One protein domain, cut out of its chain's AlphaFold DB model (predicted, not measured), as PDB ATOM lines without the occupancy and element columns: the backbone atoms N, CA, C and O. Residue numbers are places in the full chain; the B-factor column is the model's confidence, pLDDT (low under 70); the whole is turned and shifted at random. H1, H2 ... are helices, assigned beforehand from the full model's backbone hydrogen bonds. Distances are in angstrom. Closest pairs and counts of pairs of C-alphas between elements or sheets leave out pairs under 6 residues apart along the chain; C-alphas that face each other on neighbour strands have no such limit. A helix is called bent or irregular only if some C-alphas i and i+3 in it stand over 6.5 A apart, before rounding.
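Overview. This is residues 187 to 243 of the 425 residues of the protein "DEAD/DEAH box helicase" of Actinobacteria bacterium (UniProt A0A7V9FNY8). What does the printed part look like? It has little regular structure: two short helices, H1 then H2, meet nearly at right angles, and a long looped stretch, residues 204 to 233, reaches away from them. How large is it? The 57 residues, class all helix with 21 in named elements and no named strand, are compact, with a radius of gyration of the C-alphas of 11.5 A, and span 38 by 23 by 16 A.

Along the chain. Where is H1? Residues 191 to 203, 15.5 A, from C-alpha 191 at (-29.434, -36.029, -33.015); it is irregular, C-alphas 197 and 200 being 8.2 A apart. Where is H2? Residues 234 to 241, 10.8 A, ending at C-alpha 241, (-27.862, -22.117, -42.712).

Arrangement. How do they meet? H1 touches H2 with residues 198 to 202 alone, about perpendicular at 88 degrees; the closest C-alphas, of Val 198 and Leu 237, are 7.0 A apart. Are the backbones regularly paired? Every O i to N i+4 pair is within hydrogen-bond range in H2, and 7 of 9 in H1. Does the loop pair? Residues 209 to 210 pair with 225 to 226, parallel.

Size, cuts and confidence. Is it continuous? The printed part has no cut; the link H1 to H2 is long. Where is confidence low? Residues 187 to 188, 205 to 206, 218 to 222 and 229 to 230 have pLDDT under 70.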
ATOM      1  N   ALA A 187     -29.783 -43.084 -39.991       61.38
ATOM      2  CA  ALA A 187     -29.959 -41.825 -40.695       61.38
ATOM      3  C   ALA A 187     -28.607 -41.084 -40.783       61.38
ATOM      4  O   ALA A 187     -27.901 -41.019 -39.768       61.38
ATOM      5  N   PRO A 188     -28.269 -40.490 -41.945       62.84
ATOM      6  CA  PRO A 188     -27.029 -39.727 -42.126       62.84
ATOM      7  C   PRO A 188     -26.981 -38.476 -41.236       62.84
ATOM      8  O   PRO A 188     -25.915 -37.925 -40.988       62.84
ATOM      9  N   VAL A 189     -28.134 -38.051 -40.707       70.88
ATOM     10  CA  VAL A 189     -28.251 -36.983 -39.711       70.88
ATOM     11  C   VAL A 189     -28.629 -37.578 -38.360       70.88
ATOM     12  O   VAL A 189     -29.730 -38.106 -38.176       70.88
ATOM     13  N   ARG A 190     -27.729 -37.465 -37.382       73.44
ATOM     14  CA  ARG A 190     -27.969 -37.884 -35.999       73.44
ATOM     15  C   ARG A 190     -28.431 -36.707 -35.149       73.44
ATOM     16  O   ARG A 190     -28.227 -35.536 -35.454       73.44
ATOM     17  N   LEU A 191     -29.014 -37.032 -33.996       73.06
ATOM     18  CA  LEU A 191     -29.434 -36.029 -33.015       73.06
ATOM     19  C   LEU A 191     -28.268 -35.166 -32.501       73.06
ATOM     20  O   LEU A 191     -28.466 -33.990 -32.202       73.06
ATOM     21  N   GLY A 192     -27.078 -35.761 -32.370       76.81
ATOM     22  CA  GLY A 192     -25.861 -35.042 -31.987       76.81
ATOM     23  C   GLY A 192     -25.476 -33.994 -33.026       76.81
ATOM     24  O   GLY A 192     -25.229 -32.853 -32.662       76.81
ATOM     25  N   ASP A 193     -25.556 -34.353 -34.305       76.69
ATOM     26  CA  ASP A 193     -25.233 -33.450 -35.409       76.69
ATOM     27  C   ASP A 193     -26.190 -32.249 -35.437       76.69
ATOM     28  O   ASP A 193     -25.763 -31.102 -35.548       76.69
ATOM     29  N   LEU A 194     -27.491 -32.492 -35.230       78.12
ATOM     30  CA  LEU A 194     -28.489 -31.424 -35.124       78.12
ATOM     31  C   LEU A 194     -28.199 -30.490 -33.933       78.12
ATOM     32  O   LEU A 194     -28.343 -29.275 -34.044       78.12
ATOM     33  N   ARG A 195     -27.778 -31.042 -32.786       83.50
ATOM     34  CA  ARG A 195     -27.381 -30.242 -31.616       83.50
ATOM     35  C   ARG A 195     -26.204 -29.337 -31.940       83.50
ATOM     36  O   ARG A 195     -26.242 -28.171 -31.567       83.50
ATOM     37  N   ASP A 196     -25.183 -29.868 -32.589       81.19
ATOM     38  CA  ASP A 196     -23.954 -29.124 -32.849       81.19
ATOM     39  C   ASP A 196     -24.187 -28.027 -33.905       81.19
ATOM     40  O   ASP A 196     -23.615 -26.945 -33.804       81.19
ATOM     41  N   LEU A 197     -25.106 -28.257 -34.850       78.94
ATOM     42  CA  LEU A 197     -25.447 -27.310 -35.912       78.94
ATOM     43  C   LEU A 197     -26.318 -26.132 -35.440       78.94
ATOM     44  O   LEU A 197     -26.066 -24.987 -35.807       78.94
ATOM     45  N   VAL A 198     -27.367 -26.397 -34.651       82.19
ATOM     46  CA  VAL A 198     -28.388 -25.381 -34.303       82.19
ATOM     47  C   VAL A 198     -28.588 -25.174 -32.800       82.19
ATOM     48  O   VAL A 198     -29.438 -24.375 -32.399       82.19
ATOM     49  N   GLY A 199     -27.843 -25.876 -31.942       81.31
ATOM     50  CA  GLY A 199     -28.083 -25.915 -30.496       81.31
ATOM     51  C   GLY A 199     -28.023 -24.551 -29.813       81.31
ATOM     52  O   GLY A 199     -28.965 -24.178 -29.108       81.31
ATOM     53  N   ASP A 200     -26.973 -23.775 -30.077       80.19
ATOM     54  CA  ASP A 200     -26.797 -22.438 -29.493       80.19
ATOM     55  C   ASP A 200     -27.842 -21.443 -30.022       80.19
ATOM     56  O   ASP A 200     -28.420 -20.647 -29.270       80.19
ATOM     57  N   ALA A 201     -28.169 -21.532 -31.314       81.50
ATOM     58  CA  ALA A 201     -29.182 -20.690 -31.948       81.50
ATOM     59  C   ALA A 201     -30.595 -20.974 -31.397       81.50
ATOM     60  O   ALA A 201     -31.393 -20.055 -31.152       81.50
ATOM     61  N   LEU A 202     -30.897 -22.248 -31.128       80.12
ATOM     62  CA  LEU A 202     -32.137 -22.675 -30.488       80.12
ATOM     63  C   LEU A 202     -32.223 -22.192 -29.034       80.12
ATOM     64  O   LEU A 202     -33.266 -21.651 -28.650       80.12
ATOM     65  N   ALA A 203     -31.138 -22.304 -28.261       75.00
ATOM     66  CA  ALA A 203     -31.071 -21.876 -26.859       75.00
ATOM     67  C   ALA A 203     -31.224 -20.353 -26.672       75.00
ATOM     68  O   ALA A 203     -31.754 -19.896 -25.659       75.00
ATOM     69  N   SER A 204     -30.840 -19.559 -27.674       71.50
ATOM     70  CA  SER A 204     -30.874 -18.089 -27.632       71.50
ATOM     71  C   SER A 204     -32.288 -17.472 -27.697       71.50
ATOM     72  O   SER A 204     -32.448 -16.263 -27.564       71.50
ATOM     73  N   GLY A 205     -33.343 -18.277 -27.889       65.00
ATOM     74  CA  GLY A 205     -34.725 -17.811 -28.111       65.00
ATOM     75  C   GLY A 205     -35.573 -17.563 -26.863       65.00
ATOM     76  O   GLY A 205     -36.798 -17.559 -26.965       65.00
ATOM     77  N   GLY A 206     -34.964 -17.447 -25.682       67.56
ATOM     78  CA  GLY A 206     -35.668 -17.174 -24.420       67.56
ATOM     79  C   GLY A 206     -36.437 -18.356 -23.813       67.56
ATOM     80  O   GLY A 206     -36.986 -18.225 -22.722       67.56
ATOM     81  N   ARG A 207     -36.461 -19.523 -24.472       70.88
ATOM     82  CA  ARG A 207     -36.954 -20.785 -23.899       70.88
ATOM     83  C   ARG A 207     -35.780 -21.746 -23.714       70.88
ATOM     84  O   ARG A 207     -35.029 -21.924 -24.669       70.88
ATOM     85  N   PRO A 208     -35.626 -22.390 -22.545       76.56
ATOM     86  CA  PRO A 208     -34.611 -23.418 -22.366       76.56
ATOM     87  C   PRO A 208     -34.829 -24.552 -23.376       76.56
ATOM     88  O   PRO A 208     -35.932 -25.101 -23.474       76.56
ATOM     89  N   VAL A 209     -33.785 -24.900 -24.124       82.56
ATOM     90  CA  VAL A 209     -33.787 -26.015 -25.079       82.56
ATOM     91  C   VAL A 209     -32.818 -27.084 -24.591       82.56
ATOM     92  O   VAL A 209     -31.750 -26.782 -24.063       82.56
ATOM     93  N   THR A 210     -33.191 -28.349 -24.752       82.12
ATOM     94  CA  THR A 210     -32.320 -29.492 -24.473       82.12
ATOM     95  C   THR A 210     -32.381 -30.503 -25.609       82.12
ATOM     96  O   THR A 210     -33.402 -30.642 -26.275       82.12
ATOM     97  N   PHE A 211     -31.293 -31.239 -25.813       81.31
ATOM     98  CA  PHE A 211     -31.246 -32.403 -26.705       81.31
ATOM     99  C   PHE A 211     -31.252 -33.716 -25.910       81.31
ATOM    100  O   PHE A 211     -31.361 -34.800 -26.479       81.31
ATOM    101  N   GLU A 212     -31.192 -33.631 -24.577       79.31
ATOM    102  CA  GLU A 212     -31.354 -34.775 -23.691       79.31
ATOM    103  C   GLU A 212     -32.843 -35.014 -23.431       79.31
ATOM    104  O   GLU A 212     -33.490 -34.266 -22.697       79.31
ATOM    105  N   ARG A 213     -33.392 -36.106 -23.977       70.44
ATOM    106  CA  ARG A 213     -34.811 -36.467 -23.790       70.44
ATOM    107  C   ARG A 213     -35.226 -36.522 -22.316       70.44
ATOM    108  O   ARG A 213     -36.334 -36.125 -21.978       70.44
ATOM    109  N   ALA A 214     -34.322 -36.953 -21.437       71.12
ATOM    110  CA  ALA A 214     -34.560 -37.044 -19.997       71.12
ATOM    111  C   ALA A 214     -34.717 -35.684 -19.289       71.12
ATOM    112  O   ALA A 214     -35.132 -35.659 -18.132       71.12
ATOM    113  N   ARG A 215     -34.368 -34.571 -19.947       73.31
ATOM    114  CA  ARG A 215     -34.458 -33.209 -19.396       73.31
ATOM    115  C   ARG A 215     -35.598 -32.387 -19.993       73.31
ATOM    116  O   ARG A 215     -35.742 -31.219 -19.647       73.31
ATOM    117  N   VAL A 216     -36.392 -32.975 -20.888       78.75
ATOM    118  CA  VAL A 216     -37.569 -32.317 -21.462       78.75
ATOM    119  C   VAL A 216     -38.625 -32.163 -20.371       78.75
ATOM    120  O   VAL A 216     -38.993 -33.139 -19.719       78.75
ATOM    121  N   SER A 217     -39.141 -30.948 -20.200       74.44
ATOM    122  CA  SER A 217     -40.210 -30.649 -19.246       74.44
ATOM    123  C   SER A 217     -41.367 -29.961 -19.957       74.44
ATOM    124  O   SER A 217     -41.168 -29.010 -20.712       74.44
ATOM    125  N   ARG A 218     -42.585 -30.452 -19.705       61.03
ATOM    126  CA  ARG A 218     -43.850 -29.866 -20.185       61.03
ATOM    127  C   ARG A 218     -44.548 -29.010 -19.121       61.03
ATOM    128  O   ARG A 218     -45.654 -28.534 -19.354       61.03
ATOM    129  N   ASP A 219     -43.937 -28.850 -17.951       69.12
ATOM    130  CA  ASP A 219     -44.461 -28.007 -16.877       69.12
ATOM    131  C   ASP A 219     -44.303 -26.524 -17.266       69.12
ATOM    132  O   ASP A 219     -43.202 -26.119 -17.634       69.12
ATOM    133  N   PRO A 220     -45.365 -25.697 -17.190       58.03
ATOM    134  CA  PRO A 220     -45.313 -24.272 -17.528       58.03
ATOM    135  C   PRO A 220     -44.247 -23.465 -16.774       58.03
ATOM    136  O   PRO A 220     -43.810 -22.430 -17.272       58.03
ATOM    137  N   THR A 221     -43.840 -23.912 -15.583       59.78
ATOM    138  CA  THR A 221     -42.869 -23.213 -14.723       59.78
ATOM    139  C   THR A 221     -41.425 -23.667 -14.935       59.78
ATOM    140  O   THR A 221     -40.499 -22.894 -14.703       59.78
ATOM    141  N   THR A 222     -41.219 -24.893 -15.422       67.38
ATOM    142  CA  THR A 222     -39.897 -25.489 -15.686       67.38
ATOM    143  C   THR A 222     -39.730 -25.890 -17.149       67.38
ATOM    144  O   THR A 222     -38.926 -26.763 -17.461       67.38
ATOM    145  N   TRP A 223     -40.504 -25.280 -18.047       72.81
ATOM    146  CA  TRP A 223     -40.630 -25.688 -19.442       72.81
ATOM    147  C   TRP A 223     -39.267 -25.734 -20.142       72.81
ATOM    148  O   TRP A 223     -38.606 -24.707 -20.305       72.81
ATOM    149  N   VAL A 224     -38.882 -26.921 -20.614       80.50
ATOM    150  CA  VAL A 224     -37.679 -27.133 -21.428       80.50
ATOM    151  C   VAL A 224     -38.091 -27.877 -22.688       80.50
ATOM    152  O   VAL A 224     -38.576 -29.009 -22.618       80.50
ATOM    153  N   ALA A 225     -37.907 -27.243 -23.843       78.38
ATOM    154  CA  ALA A 225     -38.266 -27.823 -25.131       78.38
ATOM    155  C   ALA A 225     -37.171 -28.769 -25.644       78.38
ATOM    156  O   ALA A 225     -35.981 -28.537 -25.431       78.38
ATOM    157  N   LEU A 226     -37.573 -29.823 -26.356       82.19
ATOM    158  CA  LEU A 226     -36.636 -30.688 -27.069       82.19
ATOM    159  C   LEU A 226     -36.188 -29.996 -28.368       82.19
ATOM    160  O   LEU A 226     -37.032 -29.575 -29.159       82.19
ATOM    161  N   GLY A 227     -34.880 -29.887 -28.594       81.00
ATOM    162  CA  GLY A 227     -34.272 -29.216 -29.751       81.00
ATOM    163  C   GLY A 227     -34.301 -30.019 -31.058       81.00
ATOM    164  O   GLY A 227     -33.379 -29.918 -31.850       81.00
ATOM    165  N   THR A 228     -35.305 -30.868 -31.274       79.81
ATOM    166  CA  THR A 228     -35.386 -31.786 -32.427       79.81
ATOM    167  C   THR A 228     -36.358 -31.302 -33.502       79.81
ATOM    168  O   THR A 228     -37.037 -30.290 -33.331       79.81
ATOM    169  N   TYR A 229     -36.507 -32.096 -34.573       63.97
ATOM    170  CA  TYR A 229     -37.659 -32.038 -35.481       63.97
ATOM    171  C   TYR A 229     -38.969 -31.824 -34.705       63.97
ATOM    172  O   TYR A 229     -39.249 -32.530 -33.732       63.97
ATOM    173  N   GLY A 230     -39.735 -30.807 -35.114       66.00
ATOM    174  CA  GLY A 230     -40.941 -30.330 -34.427       66.00
ATOM    175  C   GLY A 230     -40.744 -29.082 -33.554       66.00
ATOM    176  O   GLY A 230     -41.733 -28.487 -33.126       66.00
ATOM    177  N   HIS A 231     -39.505 -28.639 -33.307       77.38
ATOM    178  CA  HIS A 231     -39.259 -27.356 -32.649       77.38
ATOM    179  C   HIS A 231     -39.626 -26.187 -33.592       77.38
ATOM    180  O   HIS A 231     -39.140 -26.150 -34.719       77.38
ATOM    181  N   PRO A 232     -40.431 -25.193 -33.159       76.31
ATOM    182  CA  PRO A 232     -41.009 -24.184 -34.057       76.31
ATOM    183  C   PRO A 232     -39.978 -23.277 -34.736       76.31
ATOM    184  O   PRO A 232     -40.221 -22.803 -35.834       76.31
ATOM    185  N   ARG A 233     -38.822 -23.054 -34.098       81.06
ATOM    186  CA  ARG A 233     -37.720 -22.252 -34.663       81.06
ATOM    187  C   ARG A 233     -36.764 -23.057 -35.542       81.06
ATOM    188  O   ARG A 233     -35.893 -22.471 -36.164       81.06
ATOM    189  N   LEU A 234     -36.859 -24.389 -35.531       83.06
ATOM    190  CA  LEU A 234     -35.898 -25.227 -36.242       83.06
ATOM    191  C   LEU A 234     -35.958 -25.019 -37.765       83.06
ATOM    192  O   LEU A 234     -34.886 -24.842 -38.324       83.06
ATOM    193  N   PRO A 235     -37.133 -24.968 -38.430       82.25
ATOM    194  CA  PRO A 235     -37.190 -24.729 -39.875       82.25
ATOM    195  C   PRO A 235     -36.517 -23.415 -40.283       82.25
ATOM    196  O   PRO A 235     -35.606 -23.435 -41.092       82.25
ATOM    197  N   GLU A 236     -36.862 -22.302 -39.627       83.38
ATOM    198  CA  GLU A 236     -36.260 -20.990 -39.919       83.38
ATOM    199  C   GLU A 236     -34.742 -20.976 -39.701       83.38
ATOM    200  O   GLU A 236     -34.015 -20.320 -40.440       83.38
ATOM    201  N   LEU A 237     -34.252 -21.680 -38.674       84.12
ATOM    202  CA  LEU A 237     -32.817 -21.793 -38.414       84.12
ATOM    203  C   LEU A 237     -32.113 -22.657 -39.458       84.12
ATOM    204  O   LEU A 237     -31.001 -22.317 -39.842       84.12
ATOM    205  N   LEU A 238     -32.746 -23.745 -39.905       83.75
ATOM    206  CA  LEU A 238     -32.229 -24.589 -40.981       83.75
ATOM    207  C   LEU A 238     -32.205 -23.828 -42.313       83.75
ATOM    208  O   LEU A 238     -31.212 -23.906 -43.021       83.75
ATOM    209  N   ASP A 239     -33.228 -23.026 -42.610       83.12
ATOM    210  CA  ASP A 239     -33.275 -22.194 -43.819       83.12
ATOM    211  C   ASP A 239     -32.191 -21.101 -43.813       83.12
ATOM    212  O   ASP A 239     -31.667 -20.741 -44.860       83.12
ATOM    213  N   GLN A 240     -31.818 -20.581 -42.636       82.81
ATOM    214  CA  GLN A 240     -30.748 -19.579 -42.498       82.81
ATOM    215  C   GLN A 240     -29.345 -20.135 -42.752       82.81
ATOM    216  O   GLN A 240     -28.444 -19.369 -43.092       82.81
ATOM    217  N   ILE A 241     -29.149 -21.432 -42.526       78.00
ATOM    218  CA  ILE A 241     -27.862 -22.117 -42.712       78.00
ATOM    219  C   ILE A 241     -27.830 -22.970 -43.981       78.00
ATOM    220  O   ILE A 241     -26.767 -23.473 -44.340       78.00
ATOM    221  N   ALA A 242     -28.977 -23.164 -44.634       77.88
ATOM    222  CA  ALA A 242     -29.061 -23.864 -45.900       77.88
ATOM    223  C   ALA A 242     -28.274 -23.087 -46.959       77.88
ATOM    224  O   ALA A 242     -28.494 -21.897 -47.182       77.88
ATOM    225  N   VAL A 243     -27.342 -23.785 -47.597       72.69
ATOM    226  CA  VAL A 243     -26.620 -23.306 -48.777       72.69
ATOM    227  C   VAL A 243     -27.448 -23.589 -50.025       72.69
ATOM    228  O   VAL A 243     -28.251 -24.525 -50.053       72.69
TER     229      VAL A 243